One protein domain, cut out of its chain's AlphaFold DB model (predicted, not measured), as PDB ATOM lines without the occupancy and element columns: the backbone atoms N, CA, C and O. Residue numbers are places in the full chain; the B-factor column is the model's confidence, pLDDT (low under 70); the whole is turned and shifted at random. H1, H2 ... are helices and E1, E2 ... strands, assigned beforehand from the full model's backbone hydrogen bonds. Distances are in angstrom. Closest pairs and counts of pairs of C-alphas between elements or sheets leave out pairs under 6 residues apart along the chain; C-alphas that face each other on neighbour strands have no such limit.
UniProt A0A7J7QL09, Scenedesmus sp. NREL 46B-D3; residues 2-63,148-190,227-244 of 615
ATOM      1  N   PHE A   2      14.054  48.395  34.997       62.75
ATOM      2  CA  PHE A   2      13.227  47.473  34.210       62.75
ATOM      3  C   PHE A   2      12.145  48.231  33.436       62.75
ATOM      4  O   PHE A   2      11.903  49.407  33.710       62.75
ATOM      5  N   ASN A   3      11.505  47.546  32.486       62.91
ATOM      6  CA  ASN A   3      10.336  48.074  31.787       62.91
ATOM      7  C   ASN A   3       9.228  48.431  32.793       62.91
ATOM      8  O   ASN A   3       9.092  47.731  33.804       62.91
ATOM      9  N   PRO A   4       8.445  49.489  32.526       69.94
ATOM     10  CA  PRO A   4       7.289  49.814  33.346       69.94
ATOM     11  C   PRO A   4       6.304  48.640  33.368       69.94
ATOM     12  O   PRO A   4       6.029  48.021  32.339       69.94
ATOM     13  N   GLU A   5       5.793  48.322  34.553       73.06
ATOM     14  CA  GLU A   5       4.686  47.390  34.734       73.06
ATOM     15  C   GLU A   5       3.391  48.207  34.845       73.06
ATOM     16  O   GLU A   5       3.337  49.186  35.586       73.06
ATOM     17  N   PHE A   6       2.342  47.806  34.132       72.69
ATOM     18  CA  PHE A   6       1.025  48.437  34.229       72.69
ATOM     19  C   PHE A   6       0.097  47.570  35.078       72.69
ATOM     20  O   PHE A   6       0.102  46.345  34.951       72.69
ATOM     21  N   PHE A   7      -0.700  48.194  35.941       72.38
ATOM     22  CA  PHE A   7      -1.670  47.508  36.793       72.38
ATOM     23  C   PHE A   7      -2.954  48.331  36.917       72.38
ATOM     24  O   PHE A   7      -2.947  49.543  36.723       72.38
ATOM     25  N   VAL A   8      -4.075  47.685  37.234       74.88
ATOM     26  CA  VAL A   8      -5.310  48.405  37.572       74.88
ATOM     27  C   VAL A   8      -5.127  48.969  38.974       74.88
ATOM     28  O   VAL A   8      -4.999  48.196  39.915       74.88
ATOM     29  N   GLY A   9      -5.066  50.291  39.116       74.31
ATOM     30  CA  GLY A   9      -4.880  50.957  40.410       74.31
ATOM     31  C   GLY A   9      -6.194  51.296  41.108       74.31
ATOM     32  O   GLY A   9      -6.283  51.276  42.335       74.31
ATOM     33  N   ALA A  10      -7.252  51.540  40.335       81.62
ATOM     34  CA  ALA A  10      -8.594  51.725  40.863       81.62
ATOM     35  C   ALA A  10      -9.638  51.176  39.891       81.62
ATOM     36  O   ALA A  10      -9.450  51.218  38.678       81.62
ATOM     37  N   TYR A  11     -10.749  50.679  40.415       83.69
ATOM     38  CA  TYR A  11     -11.867  50.190  39.619       83.69
ATOM     39  C   TYR A  11     -13.193  50.557  40.279       83.69
ATOM     40  O   TYR A  11     -13.261  50.848  41.476       83.69
ATOM     41  N   ARG A  12     -14.262  50.574  39.492       83.88
ATOM     42  CA  ARG A  12     -15.598  50.950  39.944       83.88
ATOM     43  C   ARG A  12     -16.631  49.998  39.356       83.88
ATOM     44  O   ARG A  12     -16.745  49.871  38.141       83.88
ATOM     45  N   ALA A  13     -17.411  49.361  40.226       80.50
ATOM     46  CA  ALA A  13     -18.582  48.577  39.833       80.50
ATOM     47  C   ALA A  13     -19.742  49.501  39.388       80.50
ATOM     48  O   ALA A  13     -19.801  50.650  39.844       80.50
ATOM     49  N   PRO A  14     -20.686  49.039  38.543       80.69
ATOM     50  CA  PRO A  14     -21.798  49.853  38.051       80.69
ATOM     51  C   PRO A  14     -22.560  50.538  39.196       80.69
ATOM     52  O   PRO A  14     -23.122  49.876  40.065       80.69
ATOM     53  N   GLY A  15     -22.555  51.874  39.230       77.81
ATOM     54  CA  GLY A  15     -23.231  52.662  40.271       77.81
ATOM     55  C   GLY A  15     -22.564  52.669  41.659       77.81
ATOM     56  O   GLY A  15     -23.070  53.340  42.555       77.81
ATOM     57  N   GLY A  16     -21.433  51.982  41.853       80.81
ATOM     58  CA  GLY A  16     -20.699  51.922  43.126       80.81
ATOM     59  C   GLY A  16     -19.661  53.042  43.310       80.81
ATOM     60  O   GLY A  16     -19.461  53.846  42.401       80.81
ATOM     61  N   PRO A  17     -18.984  53.134  44.469       83.56
ATOM     62  CA  PRO A  17     -17.827  54.013  44.655       83.56
ATOM     63  C   PRO A  17     -16.571  53.449  43.971       83.56
ATOM     64  O   PRO A  17     -16.484  52.249  43.705       83.56
ATOM     65  N   TRP A  18     -15.580  54.309  43.720       81.19
ATOM     66  CA  TRP A  18     -14.243  53.871  43.309       81.19
ATOM     67  C   TRP A  18     -13.589  53.054  44.425       81.19
ATOM     68  O   TRP A  18     -13.550  53.480  45.580       81.19
ATOM     69  N   LYS A  19     -13.056  51.891  44.064       77.81
ATOM     70  CA  LYS A  19     -12.261  51.026  44.929       77.81
ATOM     71  C   LYS A  19     -10.821  51.054  44.443       77.81
ATOM     72  O   LYS A  19     -10.564  50.856  43.258       77.81
ATOM     73  N   ALA A  20      -9.882  51.297  45.350       70.69
ATOM     74  CA  ALA A  20      -8.472  51.103  45.050       70.69
ATOM     75  C   ALA A  20      -8.199  49.596  44.972       70.69
ATOM     76  O   ALA A  20      -8.508  48.857  45.910       70.69
ATOM     77  N   ALA A  21      -7.623  49.143  43.865       65.69
ATOM     78  CA  ALA A  21      -6.940  47.860  43.863       65.69
ATOM     79  C   ALA A  21      -5.654  48.035  44.679       65.69
ATOM     80  O   ALA A  21      -5.041  49.107  44.653       65.69
ATOM     81  N   ALA A  22      -5.259  47.038  45.470       61.47
ATOM     82  CA  ALA A  22      -4.107  47.250  46.328       61.47
ATOM     83  C   ALA A  22      -2.825  47.293  45.484       61.47
ATOM     84  O   ALA A  22      -2.434  46.316  44.850       61.47
ATOM     85  N   LEU A  23      -2.152  48.447  45.546       59.19
ATOM     86  CA  LEU A  23      -0.853  48.763  44.935       59.19
ATOM     87  C   LEU A  23       0.204  47.658  45.137       59.19
ATOM     88  O   LEU A  23       1.103  47.482  44.316       59.19
ATOM     89  N   TYR A  24       0.062  46.911  46.235       59.06
ATOM     90  CA  TYR A  24       0.992  45.893  46.719       59.06
ATOM     91  C   TYR A  24       0.391  44.482  46.783       59.06
ATOM     92  O   TYR A  24       1.033  43.578  47.318       59.06
ATOM     93  N   THR A  25      -0.845  44.277  46.312       57.69
ATOM     94  CA  THR A  25      -1.455  42.943  46.271       57.69
ATOM     95  C   THR A  25      -1.435  42.398  44.863       57.69
ATOM     96  O   THR A  25      -1.997  42.991  43.949       57.69
ATOM     97  N   ASP A  26      -0.870  41.207  44.723       55.44
ATOM     98  CA  ASP A  26      -0.848  40.470  43.462       55.44
ATOM     99  C   ASP A  26      -2.105  39.592  43.271       55.44
ATOM    100  O   ASP A  26      -2.164  38.777  42.353       55.44
ATOM    101  N   ALA A  27      -3.110  39.740  44.145       56.16
ATOM    102  CA  ALA A  27      -4.409  39.090  44.031       56.16
ATOM    103  C   ALA A  27      -5.404  40.036  43.355       56.16
ATOM    104  O   ALA A  27      -5.609  41.161  43.813       56.16
ATOM    105  N   VAL A  28      -6.035  39.554  42.287       60.66
ATOM    106  CA  VAL A  28      -7.173  40.231  41.666       60.66
ATOM    107  C   VAL A  28      -8.343  40.194  42.656       60.66
ATOM    108  O   VAL A  28      -8.714  39.101  43.088       60.66
ATOM    109  N   PRO A  29      -8.912  41.347  43.057       66.81
ATOM    110  CA  PRO A  29     -10.133  41.361  43.853       66.81
ATOM    111  C   PRO A  29     -11.248  40.621  43.106       66.81
ATOM    112  O   PRO A  29     -11.449  40.869  41.921       66.81
ATOM    113  N   GLU A  30     -11.974  39.725  43.781       67.06
ATOM    114  CA  GLU A  30     -13.019  38.892  43.154       67.06
ATOM    115  C   GLU A  30     -14.123  39.723  42.471       67.06
ATOM    116  O   GLU A  30     -14.769  39.268  41.534       67.06
ATOM    117  N   ASP A  31     -14.331  40.962  42.913       69.44
ATOM    118  CA  ASP A  31     -15.308  41.904  42.373       69.44
ATOM    119  C   ASP A  31     -14.768  42.790  41.236       69.44
ATOM    120  O   ASP A  31     -15.518  43.595  40.679       69.44
ATOM    121  N   MET A  32     -13.490  42.646  40.869       68.56
ATOM    122  CA  MET A  32     -12.874  43.388  39.767       68.56
ATOM    123  C   MET A  32     -13.443  42.970  38.404       68.56
ATOM    124  O   MET A  32     -13.600  43.822  37.532       68.56
ATOM    125  N   ASP A  33     -13.830  41.703  38.232       70.31
ATOM    126  CA  ASP A  33     -14.438  41.203  36.986       70.31
ATOM    127  C   ASP A  33     -15.801  41.858  36.691       70.31
ATOM    128  O   ASP A  33     -16.251  41.901  35.546       70.31
ATOM    129  N   ALA A  34     -16.451  42.415  37.719       70.19
ATOM    130  CA  ALA A  34     -17.706  43.156  37.613       70.19
ATOM    131  C   ALA A  34     -17.507  44.680  37.471       70.19
ATOM    132  O   ALA A  34     -18.473  45.440  37.588       70.19
ATOM    133  N   ALA A  35     -16.275  45.158  37.261       73.00
ATOM    134  CA  ALA A  35     -15.983  46.579  37.110       73.00
ATOM    135  C   ALA A  35     -16.542  47.147  35.792       73.00
ATOM    136  O   ALA A  35     -16.339  46.590  34.717       73.00
ATOM    137  N   ALA A  36     -17.216  48.297  35.875       71.75
ATOM    138  CA  ALA A  36     -17.676  49.071  34.720       71.75
ATOM    139  C   ALA A  36     -16.620  50.080  34.239       71.75
ATOM    140  O   ALA A  36     -16.537  50.372  33.050       71.75
ATOM    141  N   GLU A  37     -15.820  50.614  35.166       80.25
ATOM    142  CA  GLU A  37     -14.738  51.564  34.892       80.25
ATOM    143  C   GLU A  37     -13.462  51.122  35.624       80.25
ATOM    144  O   GLU A  37     -13.520  50.653  36.764       80.25
ATOM    145  N   SER A  38     -12.302  51.290  34.985       82.69
ATOM    146  CA  SER A  38     -10.987  50.968  35.554       82.69
ATOM    147  C   SER A  38      -9.959  52.049  35.230       82.69
ATOM    148  O   SER A  38      -9.928  52.564  34.113       82.69
ATOM    149  N   SER A  39      -9.083  52.346  36.183       81.19
ATOM    150  CA  SER A  39      -7.932  53.231  36.030       81.19
ATOM    151  C   SER A  39      -6.652  52.400  36.028       81.19
ATOM    152  O   SER A  39      -6.355  51.700  37.000       81.19
ATOM    153  N   ILE A  40      -5.913  52.460  34.920       79.62
ATOM    154  CA  ILE A  40      -4.609  51.811  34.771       79.62
ATOM    155  C   ILE A  40      -3.538  52.767  35.294       79.62
ATOM    156  O   ILE A  40      -3.502  53.936  34.916       79.62
ATOM    157  N   MET A  41      -2.663  52.253  36.147       75.00
ATOM    158  CA  MET A  41      -1.507  52.946  36.695       75.00
ATOM    159  C   MET A  41      -0.216  52.256  36.240       75.00
ATOM    160  O   MET A  41      -0.203  51.068  35.912       75.00
ATOM    161  N   GLU A  42       0.870  53.020  36.201       76.12
ATOM    162  CA  GLU A  42       2.219  52.551  35.883       76.12
ATOM    163  C   GLU A  42       3.007  52.370  37.183       76.12
ATOM    164  O   GLU A  42       2.852  53.159  38.106       76.12
ATOM    165  N   ARG A  43       3.878  51.360  37.251       72.31
ATOM    166  CA  ARG A  43       4.907  51.232  38.289       72.31
ATOM    167  C   ARG A  43       6.246  50.855  37.665       72.31
ATOM    168  O   ARG A  43       6.313  50.013  36.768       72.31
ATOM    169  N   ARG A  44       7.342  51.435  38.159       72.56
ATOM    170  CA  ARG A  44       8.694  51.192  37.623       72.56
ATOM    171  C   ARG A  44       9.525  50.321  38.567       72.56
ATOM    172  O   ARG A  44       9.791  50.756  39.686       72.56
ATOM    173  N   PRO A  45       9.972  49.121  38.144       73.88
ATOM    174  CA  PRO A  45      10.808  48.276  38.985       73.88
ATOM    175  C   PRO A  45      12.264  48.763  38.995       73.88
ATOM    176  O   PRO A  45      12.930  48.857  37.953       73.88
ATOM    177  N   LEU A  46      12.791  49.009  40.193       76.88
ATOM    178  CA  LEU A  46      14.204  49.308  40.426       76.88
ATOM    179  C   LEU A  46      14.953  48.062  40.893       76.88
ATOM    180  O   LEU A  46      14.471  47.335  41.754       76.88
ATOM    181  N   LEU A  47      16.147  47.833  40.340       77.69
ATOM    182  CA  LEU A  47      17.036  46.756  40.771       77.69
ATOM    183  C   LEU A  47      17.869  47.228  41.960       77.69
ATOM    184  O   LEU A  47      18.748  48.072  41.787       77.69
ATOM    185  N   LEU A  48      17.643  46.646  43.135       79.31
ATOM    186  CA  LEU A  48      18.528  46.834  44.276       79.31
ATOM    187  C   LEU A  48      19.590  45.742  44.325       79.31
ATOM    188  O   LEU A  48      19.300  44.555  44.158       79.31
ATOM    189  N   THR A  49      20.814  46.168  44.612       79.06
ATOM    190  CA  THR A  49      21.948  45.293  44.908       79.06
ATOM    191  C   THR A  49      22.499  45.663  46.279       79.06
ATOM    192  O   THR A  49      22.415  46.835  46.657       79.06
ATOM    193  N   PRO A  50      23.021  44.693  47.049       81.06
ATOM    194  CA  PRO A  50      23.669  45.001  48.315       81.06
ATOM    195  C   PRO A  50      24.856  45.938  48.085       81.06
ATOM    196  O   PRO A  50      25.516  45.867  47.041       81.06
ATOM    197  N   VAL A  51      25.122  46.807  49.063       84.12
ATOM    198  CA  VAL A  51      26.226  47.761  48.982       84.12
ATOM    199  C   VAL A  51      27.546  46.989  48.852       84.12
ATOM    200  O   VAL A  51      27.884  46.173  49.712       84.12
ATOM    201  N   PRO A  52      28.304  47.190  47.762       86.56
ATOM    202  CA  PRO A  52      29.526  46.437  47.543       86.56
ATOM    203  C   PRO A  52      30.597  46.771  48.573       86.56
ATOM    204  O   PRO A  52      30.799  47.936  48.901       86.56
ATOM    205  N   HIS A  53      31.357  45.759  48.997       88.56
ATOM    206  CA  HIS A  53      32.533  45.927  49.859       88.56
ATOM    207  C   HIS A  53      32.259  46.626  51.208       88.56
ATOM    208  O   HIS A  53      33.185  47.160  51.828       88.56
ATOM    209  N   GLU A  54      31.009  46.596  51.677       87.19
ATOM    210  CA  GLU A  54      30.625  47.051  53.011       87.19
ATOM    211  C   GLU A  54      31.182  46.109  54.086       87.19
ATOM    212  O   GLU A  54      31.167  44.883  53.940       87.19
ATOM    213  N   GLN A  55      31.731  46.680  55.158       88.19
ATOM    214  CA  GLN A  55      32.358  45.900  56.220       88.19
ATOM    215  C   GLN A  55      31.320  45.340  57.206       88.19
ATOM    216  O   GLN A  55      30.354  46.031  57.530       88.19
ATOM    217  N   PRO A  56      31.533  44.137  57.777       84.94
ATOM    218  CA  PRO A  56      30.559  43.511  58.681       84.94
ATOM    219  C   PRO A  56      30.195  44.355  59.908       84.94
ATOM    220  O   PRO A  56      29.075  44.311  60.402       84.94
ATOM    221  N   TRP A  57      31.137  45.151  60.416       85.75
ATOM    222  CA  TRP A  57      30.870  46.035  61.550       85.75
ATOM    223  C   TRP A  57      30.010  47.249  61.167       85.75
ATOM    224  O   TRP A  57      29.364  47.817  62.042       85.75
ATOM    225  N   ALA A  58      29.995  47.645  59.889       81.81
ATOM    226  CA  ALA A  58      29.129  48.703  59.379       81.81
ATOM    227  C   ALA A  58      27.699  48.177  59.164       81.81
ATOM    228  O   ALA A  58      26.735  48.846  59.529       81.81
ATOM    229  N   THR A  59      27.553  46.930  58.698       74.12
ATOM    230  CA  THR A  59      26.238  46.282  58.548       74.12
ATOM    231  C   THR A  59      25.608  45.883  59.883       74.12
ATOM    232  O   THR A  59      24.383  45.864  60.000       74.12
ATOM    233  N   ALA A  60      26.414  45.609  60.916       66.44
ATOM    234  CA  ALA A  60      25.938  45.219  62.246       66.44
ATOM    235  C   ALA A  60      24.989  46.244  62.895       66.44
ATOM    236  O   ALA A  60      24.132  45.853  63.685       66.44
ATOM    237  N   ALA A  61      25.076  47.526  62.515       58.06
ATOM    238  CA  ALA A  61      24.126  48.560  62.932       58.06
ATOM    239  C   ALA A  61      22.664  48.216  62.576       58.06
ATOM    240  O   ALA A  61      21.739  48.644  63.264       58.06
ATOM    241  N   TRP A  62      22.463  47.402  61.538       57.56
ATOM    242  CA  TRP A  62      21.160  46.992  61.019       57.56
ATOM    243  C   TRP A  62      20.747  45.580  61.457       57.56
ATOM    244  O   TRP A  62      19.566  45.242  61.429       57.56
ATOM    245  N   ALA A  63      21.702  44.747  61.885       53.44
ATOM    246  CA  ALA A  63      21.501  43.317  62.143       53.44
ATOM    247  C   ALA A  63      20.752  42.988  63.455       53.44
ATOM    248  O   ALA A  63      20.461  41.822  63.710       53.44
ATOM    249  N   SER A 148      20.401  38.016  45.900       49.19
ATOM    250  CA  SER A 148      18.995  38.356  45.635       49.19
ATOM    251  C   SER A 148      18.860  39.821  45.253       49.19
ATOM    252  O   SER A 148      18.793  40.696  46.117       49.19
ATOM    253  N   SER A 149      18.810  40.074  43.950       56.72
ATOM    254  CA  SER A 149      18.189  41.272  43.405       56.72
ATOM    255  C   SER A 149      16.809  41.470  44.024       56.72
ATOM    256  O   SER A 149      15.999  40.544  44.070       56.72
ATOM    257  N   ARG A 150      16.546  42.669  44.544       67.12
ATOM    258  CA  ARG A 150      15.217  43.033  45.048       67.12
ATOM    259  C   ARG A 150      14.639  44.089  44.133       67.12
ATOM    260  O   ARG A 150      15.300  45.089  43.861       67.12
ATOM    261  N   LEU A 151      13.434  43.836  43.641       64.56
ATOM    262  CA  LEU A 151      12.704  44.789  42.813       64.56
ATOM    263  C   LEU A 151      11.900  45.715  43.711       64.56
ATOM    264  O   LEU A 151      11.102  45.218  44.497       64.56
ATOM    265  N   VAL A 152      12.095  47.024  43.590       64.44
ATOM    266  CA  VAL A 152      11.276  48.016  44.297       64.44
ATOM    267  C   VAL A 152      10.323  48.718  43.341       64.44
ATOM    268  O   VAL A 152      10.763  49.174  42.288       64.44
ATOM    269  N   TYR A 153       9.044  48.812  43.720       68.50
ATOM    270  CA  TYR A 153       8.028  49.626  43.036       68.50
ATOM    271  C   TYR A 153       7.940  50.988  43.686       68.50
ATOM    272  O   TYR A 153       7.821  51.088  44.908       68.50
ATOM    273  N   SER A 154       8.035  52.034  42.877       60.06
ATOM    274  CA  SER A 154       8.067  53.387  43.399       60.06
ATOM    275  C   SER A 154       7.743  54.384  42.285       60.06
ATOM    276  O   SER A 154       8.387  54.329  41.237       60.06
ATOM    277  N   ASP A 155       6.815  55.310  42.531       58.53
ATOM    278  CA  ASP A 155       6.450  56.403  41.608       58.53
ATOM    279  C   ASP A 155       7.380  57.622  41.759       58.53
ATOM    280  O   ASP A 155       6.974  58.773  41.623       58.53
ATOM    281  N   PHE A 156       8.650  57.393  42.094       62.19
ATOM    282  CA  PHE A 156       9.583  58.472  42.395       62.19
ATOM    283  C   PHE A 156      10.571  58.660  41.242       62.19
ATOM    284  O   PHE A 156      11.590  57.971  41.162       62.19
ATOM    285  N   ASP A 157      10.340  59.680  40.413       63.06
ATOM    286  CA  ASP A 157      11.295  60.203  39.417       63.06
ATOM    287  C   ASP A 157      12.583  60.807  40.052       63.06
ATOM    288  O   ASP A 157      13.350  61.513  39.401       63.06
ATOM    289  N   GLY A 158      12.848  60.545  41.340       70.50
ATOM    290  CA  GLY A 158      13.937  61.132  42.127       70.50
ATOM    291  C   GLY A 158      15.175  60.250  42.334       70.50
ATOM    292  O   GLY A 158      16.136  60.720  42.947       70.50
ATOM    293  N   PHE A 159      15.179  58.997  41.864       78.00
ATOM    294  CA  PHE A 159      16.303  58.067  42.053       78.00
ATOM    295  C   PHE A 159      17.161  57.933  40.796       78.00
ATOM    296  O   PHE A 159      16.660  57.715  39.695       78.00
ATOM    297  N   GLN A 160      18.475  58.007  40.980       78.31
ATOM    298  CA  GLN A 160      19.468  57.826  39.928       78.31
ATOM    299  C   GLN A 160      20.232  56.513  40.115       78.31
ATOM    300  O   GLN A 160      20.289  55.930  41.201       78.31
ATOM    301  N   LEU A 161      20.849  56.034  39.034       78.06
ATOM    302  CA  LEU A 161      21.778  54.910  39.112       78.06
ATOM    303  C   LEU A 161      22.910  55.257  40.096       78.06
ATOM    304  O   LEU A 161      23.459  56.349  40.015       78.06
ATOM    305  N   HIS A 162      23.288  54.306  40.959       77.81
ATOM    306  CA  HIS A 162      24.254  54.454  42.069       77.81
ATOM    307  C   HIS A 162      23.752  55.150  43.337       77.81
ATOM    308  O   HIS A 162      24.521  55.254  44.296       77.81
ATOM    309  N   ASP A 163      22.488  55.564  43.396       82.00
ATOM    310  CA  ASP A 163      21.930  56.036  44.656       82.00
ATOM    311  C   ASP A 163      21.894  54.907  45.690       82.00
ATOM    312  O   ASP A 163      21.440  53.793  45.421       82.00
ATOM    313  N   VAL A 164      22.372  55.212  46.894       83.25
ATOM    314  CA  VAL A 164      22.217  54.335  48.053       83.25
ATOM    315  C   VAL A 164      20.885  54.671  48.696       83.25
ATOM    316  O   VAL A 164      20.584  55.842  48.936       83.25
ATOM    317  N   VAL A 165      20.073  53.656  48.960       82.56
ATOM    318  CA  VAL A 165      18.731  53.833  49.510       82.56
ATOM    319  C   VAL A 165      18.511  52.922  50.705       82.56
ATOM    320  O   VAL A 165      18.960  51.780  50.732       82.56
ATOM    321  N   GLU A 166      17.781  53.438  51.679       83.06
ATOM    322  CA  GLU A 166      17.138  52.663  52.726       83.06
ATOM    323  C   GLU A 166      15.688  52.435  52.312       83.06
ATOM    324  O   GLU A 166      14.994  53.374  51.916       83.06
ATOM    325  N   VAL A 167      15.237  51.185  52.388       80.75
ATOM    326  CA  VAL A 167      13.886  50.805  51.978       80.75
ATOM    327  C   VAL A 167      13.192  50.094  53.124       80.75
ATOM    328  O   VAL A 167      13.623  49.025  53.552       80.75
ATOM    329  N   LEU A 168      12.077  50.670  53.562       81.44
ATOM    330  CA  LEU A 168      11.091  50.003  54.396       81.44
ATOM    331  C   LEU A 168       9.998  49.462  53.472       81.44
ATOM    332  O   LEU A 168       9.396  50.219  52.706       81.44
ATOM    333  N   GLY A 169       9.729  48.160  53.519       77.94
ATOM    334  CA  GLY A 169       8.776  47.562  52.596       77.94
ATOM    335  C   GLY A 169       8.364  46.139  52.933       77.94
ATOM    336  O   GLY A 169       8.917  45.505  53.828       77.94
ATOM    337  N   VAL A 170       7.395  45.642  52.169       76.19
ATOM    338  CA  VAL A 170       6.876  44.277  52.274       76.19
ATOM    339  C   VAL A 170       7.563  43.400  51.233       76.19
ATOM    340  O   VAL A 170       7.533  43.697  50.039       76.19
ATOM    341  N   MET A 171       8.187  42.310  51.671       77.12
ATOM    342  CA  MET A 171       8.833  41.359  50.766       77.12
ATOM    343  C   MET A 171       7.830  40.298  50.295       77.12
ATOM    344  O   MET A 171       7.134  39.696  51.109       77.12
ATOM    345  N   SER A 172       7.771  40.052  48.987       73.06
ATOM    346  CA  SER A 172       6.884  39.070  48.354       73.06
ATOM    347  C   SER A 172       7.605  38.275  47.260       73.06
ATOM    348  O   SER A 172       8.630  38.698  46.721       73.06
ATOM    349  N   VAL A 173       7.064  37.103  46.929       69.75
ATOM    350  CA  VAL A 173       7.438  36.301  45.753       69.75
ATOM    351  C   VAL A 173       6.171  36.096  44.947       69.75
ATOM    352  O   VAL A 173       5.137  35.789  45.537       69.75
ATOM    353  N   VAL A 174       6.249  36.208  43.620       62.47
ATOM    354  CA  VAL A 174       5.074  36.079  42.743       62.47
ATOM    355  C   VAL A 174       5.283  34.948  41.732       62.47
ATOM    356  O   VAL A 174       5.586  35.207  40.565       62.47
ATOM    357  N   PRO A 175       5.079  33.678  42.137       58.06
ATOM    358  CA  PRO A 175       5.237  32.536  41.238       58.06
ATOM    359  C   PRO A 175       4.284  32.587  40.033       58.06
ATOM    360  O   PRO A 175       4.627  32.099  38.960       58.06
ATOM    361  N   GLY A 176       3.103  33.206  40.182       55.47
ATOM    362  CA  GLY A 176       2.052  33.249  39.153       55.47
ATOM    363  C   GLY A 176       2.441  33.982  37.864       55.47
ATOM    364  O   GLY A 176       1.984  33.610  36.785       55.47
ATOM    365  N   LEU A 177       3.361  34.952  37.935       56.31
ATOM    366  CA  LEU A 177       3.906  35.606  36.738       56.31
ATOM    367  C   LEU A 177       4.738  34.640  35.875       56.31
ATOM    368  O   LEU A 177       4.870  34.867  34.677       56.31
ATOM    369  N   ALA A 178       5.272  33.550  36.449       52.00
ATOM    370  CA  ALA A 178       6.064  32.565  35.708       52.00
ATOM    371  C   ALA A 178       5.180  31.803  34.726       52.00
ATOM    372  O   ALA A 178       5.568  31.597  33.578       52.00
ATOM    373  N   ALA A 179       3.985  31.425  35.187       51.91
ATOM    374  CA  ALA A 179       3.004  30.701  34.395       51.91
ATOM    375  C   ALA A 179       2.474  31.566  33.243       51.91
ATOM    376  O   ALA A 179       2.421  31.102  32.107       51.91
ATOM    377  N   LEU A 180       2.172  32.844  33.505       53.97
ATOM    378  CA  LEU A 180       1.733  33.788  32.470       53.97
ATOM    379  C   LEU A 180       2.833  34.088  31.444       53.97
ATOM    380  O   LEU A 180       2.554  34.109  30.250       53.97
ATOM    381  N   GLN A 181       4.087  34.260  31.876       55.66
ATOM    382  CA  GLN A 181       5.207  34.506  30.965       55.66
ATOM    383  C   GLN A 181       5.527  33.280  30.095       55.66
ATOM    384  O   GLN A 181       5.791  33.440  28.906       55.66
ATOM    385  N   GLN A 182       5.455  32.064  30.651       56.00
ATOM    386  CA  GLN A 182       5.559  30.827  29.868       56.00
ATOM    387  C   GLN A 182       4.413  30.704  28.860       56.00
ATOM    388  O   GLN A 182       4.655  30.360  27.707       56.00
ATOM    389  N   GLN A 183       3.183  31.042  29.254       56.56
ATOM    390  CA  GLN A 183       2.024  31.013  28.362       56.56
ATOM    391  C   GLN A 183       2.121  32.069  27.248       56.56
ATOM    392  O   GLN A 183       1.707  31.818  26.119       56.56
ATOM    393  N   GLN A 184       2.701  33.236  27.538       55.75
ATOM    394  CA  GLN A 184       2.925  34.301  26.563       55.75
ATOM    395  C   GLN A 184       4.065  33.958  25.596       55.75
ATOM    396  O   GLN A 184       3.889  34.096  24.393       55.75
ATOM    397  N   GLN A 185       5.170  33.384  26.084       55.31
ATOM    398  CA  GLN A 185       6.234  32.845  25.228       55.31
ATOM    399  C   GLN A 185       5.733  31.700  24.340       55.31
ATOM    400  O   GLN A 185       6.076  31.647  23.165       55.31
ATOM    401  N   GLN A 186       4.883  30.813  24.863       53.47
ATOM    402  CA  GLN A 186       4.241  29.766  24.063       53.47
ATOM    403  C   GLN A 186       3.302  30.349  22.999       53.47
ATOM    404  O   GLN A 186       3.256  29.827  21.891       53.47
ATOM    405  N   ARG A 187       2.596  31.448  23.297       53.69
ATOM    406  CA  ARG A 187       1.765  32.172  22.319       53.69
ATOM    407  C   ARG A 187       2.585  32.904  21.259       53.69
ATOM    408  O   ARG A 187       2.182  32.889  20.106       53.69
ATOM    409  N   ASP A 188       3.718  33.498  21.618       50.81
ATOM    410  CA  ASP A 188       4.606  34.173  20.663       50.81
ATOM    411  C   ASP A 188       5.317  33.170  19.741       50.81
ATOM    412  O   ASP A 188       5.557  33.471  18.574       50.81
ATOM    413  N   VAL A 189       5.624  31.967  20.242       53.97
ATOM    414  CA  VAL A 189       6.144  30.853  19.434       53.97
ATOM    415  C   VAL A 189       5.049  30.295  18.519       53.97
ATOM    416  O   VAL A 189       5.274  30.197  17.317       53.97
ATOM    417  N   ALA A 190       3.841  30.053  19.040       51.62
ATOM    418  CA  ALA A 190       2.699  29.608  18.235       51.62
ATOM    419  C   ALA A 190       2.301  30.637  17.160       51.62
ATOM    420  O   ALA A 190       2.066  30.274  16.014       51.62
ATOM    421  N   PRO A 227      16.855  35.623  37.735       55.31
ATOM    422  CA  PRO A 227      15.815  34.724  37.258       55.31
ATOM    423  C   PRO A 227      14.629  35.531  36.679       55.31
ATOM    424  O   PRO A 227      14.552  36.750  36.883       55.31
ATOM    425  N   PRO A 228      13.708  34.903  35.921       54.97
ATOM    426  CA  PRO A 228      12.516  35.581  35.409       54.97
ATOM    427  C   PRO A 228      11.785  36.332  36.531       54.97
ATOM    428  O   PRO A 228      11.838  35.935  37.695       54.97
ATOM    429  N   THR A 229      11.106  37.435  36.199       55.34
ATOM    430  CA  THR A 229      10.534  38.405  37.164       55.34
ATOM    431  C   THR A 229       9.532  37.801  38.160       55.34
ATOM    432  O   THR A 229       9.137  38.464  39.122       55.34
ATOM    433  N   SER A 230       9.127  36.560  37.922       55.16
ATOM    434  CA  SER A 230       8.283  35.696  38.737       55.16
ATOM    435  C   SER A 230       9.007  34.927  39.851       55.16
ATOM    436  O   SER A 230       8.400  34.547  40.849       55.16
ATOM    437  N   GLN A 231      10.309  34.694  39.702       57.41
ATOM    438  CA  GLN A 231      11.164  33.998  40.670       57.41
ATOM    439  C   GLN A 231      12.000  34.972  41.518       57.41
ATOM    440  O   GLN A 231      12.583  34.577  42.529       57.41
ATOM    441  N   VAL A 232      12.054  36.249  41.126       65.81
ATOM    442  CA  VAL A 232      12.765  37.308  41.853       65.81
ATOM    443  C   VAL A 232      11.945  37.773  43.060       65.81
ATOM    444  O   VAL A 232      10.740  37.999  42.961       65.81
ATOM    445  N   MET A 233      12.614  37.962  44.201       71.00
ATOM    446  CA  MET A 233      12.025  38.589  45.387       71.00
ATOM    447  C   MET A 233      11.676  40.051  45.099       71.00
ATOM    448  O   MET A 233      12.532  40.853  44.714       71.00
ATOM    449  N   ARG A 234      10.418  40.416  45.321       75.00
ATOM    450  CA  ARG A 234       9.904  41.774  45.140       75.00
ATOM    451  C   ARG A 234       9.799  42.446  46.507       75.00
ATOM    452  O   ARG A 234       9.237  41.876  47.438       75.00
ATOM    453  N   LEU A 235      10.365  43.639  46.638       78.19
ATOM    454  CA  LEU A 235      10.267  44.482  47.823       78.19
ATOM    455  C   LEU A 235       9.327  45.646  47.516       78.19
ATOM    456  O   LEU A 235       9.698  46.627  46.882       78.19
ATOM    457  N   HIS A 236       8.096  45.541  47.986       77.19
ATOM    458  CA  HIS A 236       7.101  46.599  47.881       77.19
ATOM    459  C   HIS A 236       7.460  47.721  48.849       77.19
ATOM    460  O   HIS A 236       7.238  47.589  50.053       77.19
ATOM    461  N   ALA A 237       8.068  48.796  48.351       76.69
ATOM    462  CA  ALA A 237       8.474  49.896  49.209       76.69
ATOM    463  C   ALA A 237       7.258  50.675  49.721       76.69
ATOM    464  O   ALA A 237       6.453  51.192  48.947       76.69
ATOM    465  N   LEU A 238       7.170  50.776  51.045       77.69
ATOM    466  CA  LEU A 238       6.248  51.658  51.758       77.69
ATOM    467  C   LEU A 238       6.908  53.014  52.027       77.69
ATOM    468  O   LEU A 238       6.254  54.050  51.971       77.69
ATOM    469  N   ALA A 239       8.218  53.004  52.286       79.56
ATOM    470  CA  ALA A 239       9.039  54.201  52.386       79.56
ATOM    471  C   ALA A 239      10.428  53.937  51.796       79.56
ATOM    472  O   ALA A 239      11.021  52.878  52.015       79.56
ATOM    473  N   ILE A 240      10.954  54.915  51.062       80.38
ATOM    474  CA  ILE A 240      12.319  54.895  50.536       80.38
ATOM    475  C   ILE A 240      12.997  56.190  50.942       80.38
ATOM    476  O   ILE A 240      12.463  57.277  50.720       80.38
ATOM    477  N   ARG A 241      14.196  56.077  51.501       80.88
ATOM    478  CA  ARG A 241      15.036  57.217  51.847       80.88
ATOM    479  C   ARG A 241      16.353  57.116  51.098       80.88
ATOM    480  O   ARG A 241      17.064  56.125  51.223       80.88
ATOM    481  N   LYS A 242      16.707  58.157  50.341       81.19
ATOM    482  CA  LYS A 242      18.046  58.275  49.755       81.19
ATOM    483  C   LYS A 242      19.052  58.526  50.875       81.19
ATOM    484  O   LYS A 242      18.916  59.486  51.633       81.19
ATOM    485  N   LEU A 243      20.043  57.652  50.988       75.50
ATOM    486  CA  LEU A 243      21.122  57.784  51.951       75.50
ATOM    487  C   LEU A 243      22.238  58.637  51.356       75.50
ATOM    488  O   LEU A 243      22.634  58.473  50.201       75.50
ATOM    489  N   GLN A 244      22.763  59.550  52.171       63.84
ATOM    490  CA  GLN A 244      24.010  60.223  51.839       63.84
ATOM    491  C   GLN A 244      25.148  59.190  51.923       63.84
ATOM    492  O   GLN A 244      25.212  58.455  52.912       63.84
TER     493      GLN A 244
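Overview. This is residues 2 to 63, 148 to 190 and 227 to 244 of the 615 residues of a protein of Scenedesmus sp. NREL 46B-D3 (UniProt A0A7J7QL09). Two small, twisted sheets sit end to end along the longest axis, joined by a strand line in which E3 of the first sheet runs on into E4 of the second. Two arms stick out from this loose body: residues 52 to 58, ending in H1, beyond the second sheet, and residues 182 to 190 of H2. The printed part has 123 residues, with strands and helices in the order E1 E2 E3 E4 H1 E5 E6 H2 E7, class mixed. The sheets run E2, E1, E3, antiparallel, and E4, E5, E7, E6, mixed. The whole is loose, with a radius of gyration of the C-alphas of 17.8 A and spans of 57 by 40 by 25 A.

Along the chain. E1, residues 5 to 12, begins at C-alpha 5 (4.686, 47.390, 34.734) and is 21.2 A long. E2 is residues 18 to 20, E3 residues 37 to 43 with 19.9 A, E4 residues 45 to 48, H1 residues 56 to 59 and E5 residues 150 to 153. E6, residues 164 to 172, is 21.6 A long and bends by 71 degrees at residue 168. H2, residues 176 to 190, is 21.2 A long. E7, residues 234 to 243, bends by 88 degrees at residue 238 and ends at C-alpha 243 (21.122, 57.784, 51.951).

Arrangement. E7 is antiparallel to E6, with N 236 and O 170 2.8 A apart, and parallel to E5, with N 235 and O 151 2.8 A apart. E4 is antiparallel to E5, with N 46 and O 152 2.9 A apart. E1 is antiparallel to E3, with N 7 and O 41 2.9 A apart, and forms a hairpin with E2, with N 19 and O 11 2.8 A apart. The closest C-alphas of E3 and E5, those of Arg 43 and Tyr 153, are 5.9 A apart. H1 and H2 are on neither sheet. In H2 every O i to N i+4 pair is within hydrogen-bond range; H1 is too short for one.

Size, cuts and confidence. The C-alphas farthest apart, of Gly 15 and Trp 57, are 58.5 A apart. Residues 64 to 147 and 191 to 226 are not printed, with gaps of 17.4 A and 23.7 A between C-alphas. The link from E2 to E3 is long. The mean pLDDT of the printed part is 70.1, and 54 residues are under 70, among them residues 173 to 190.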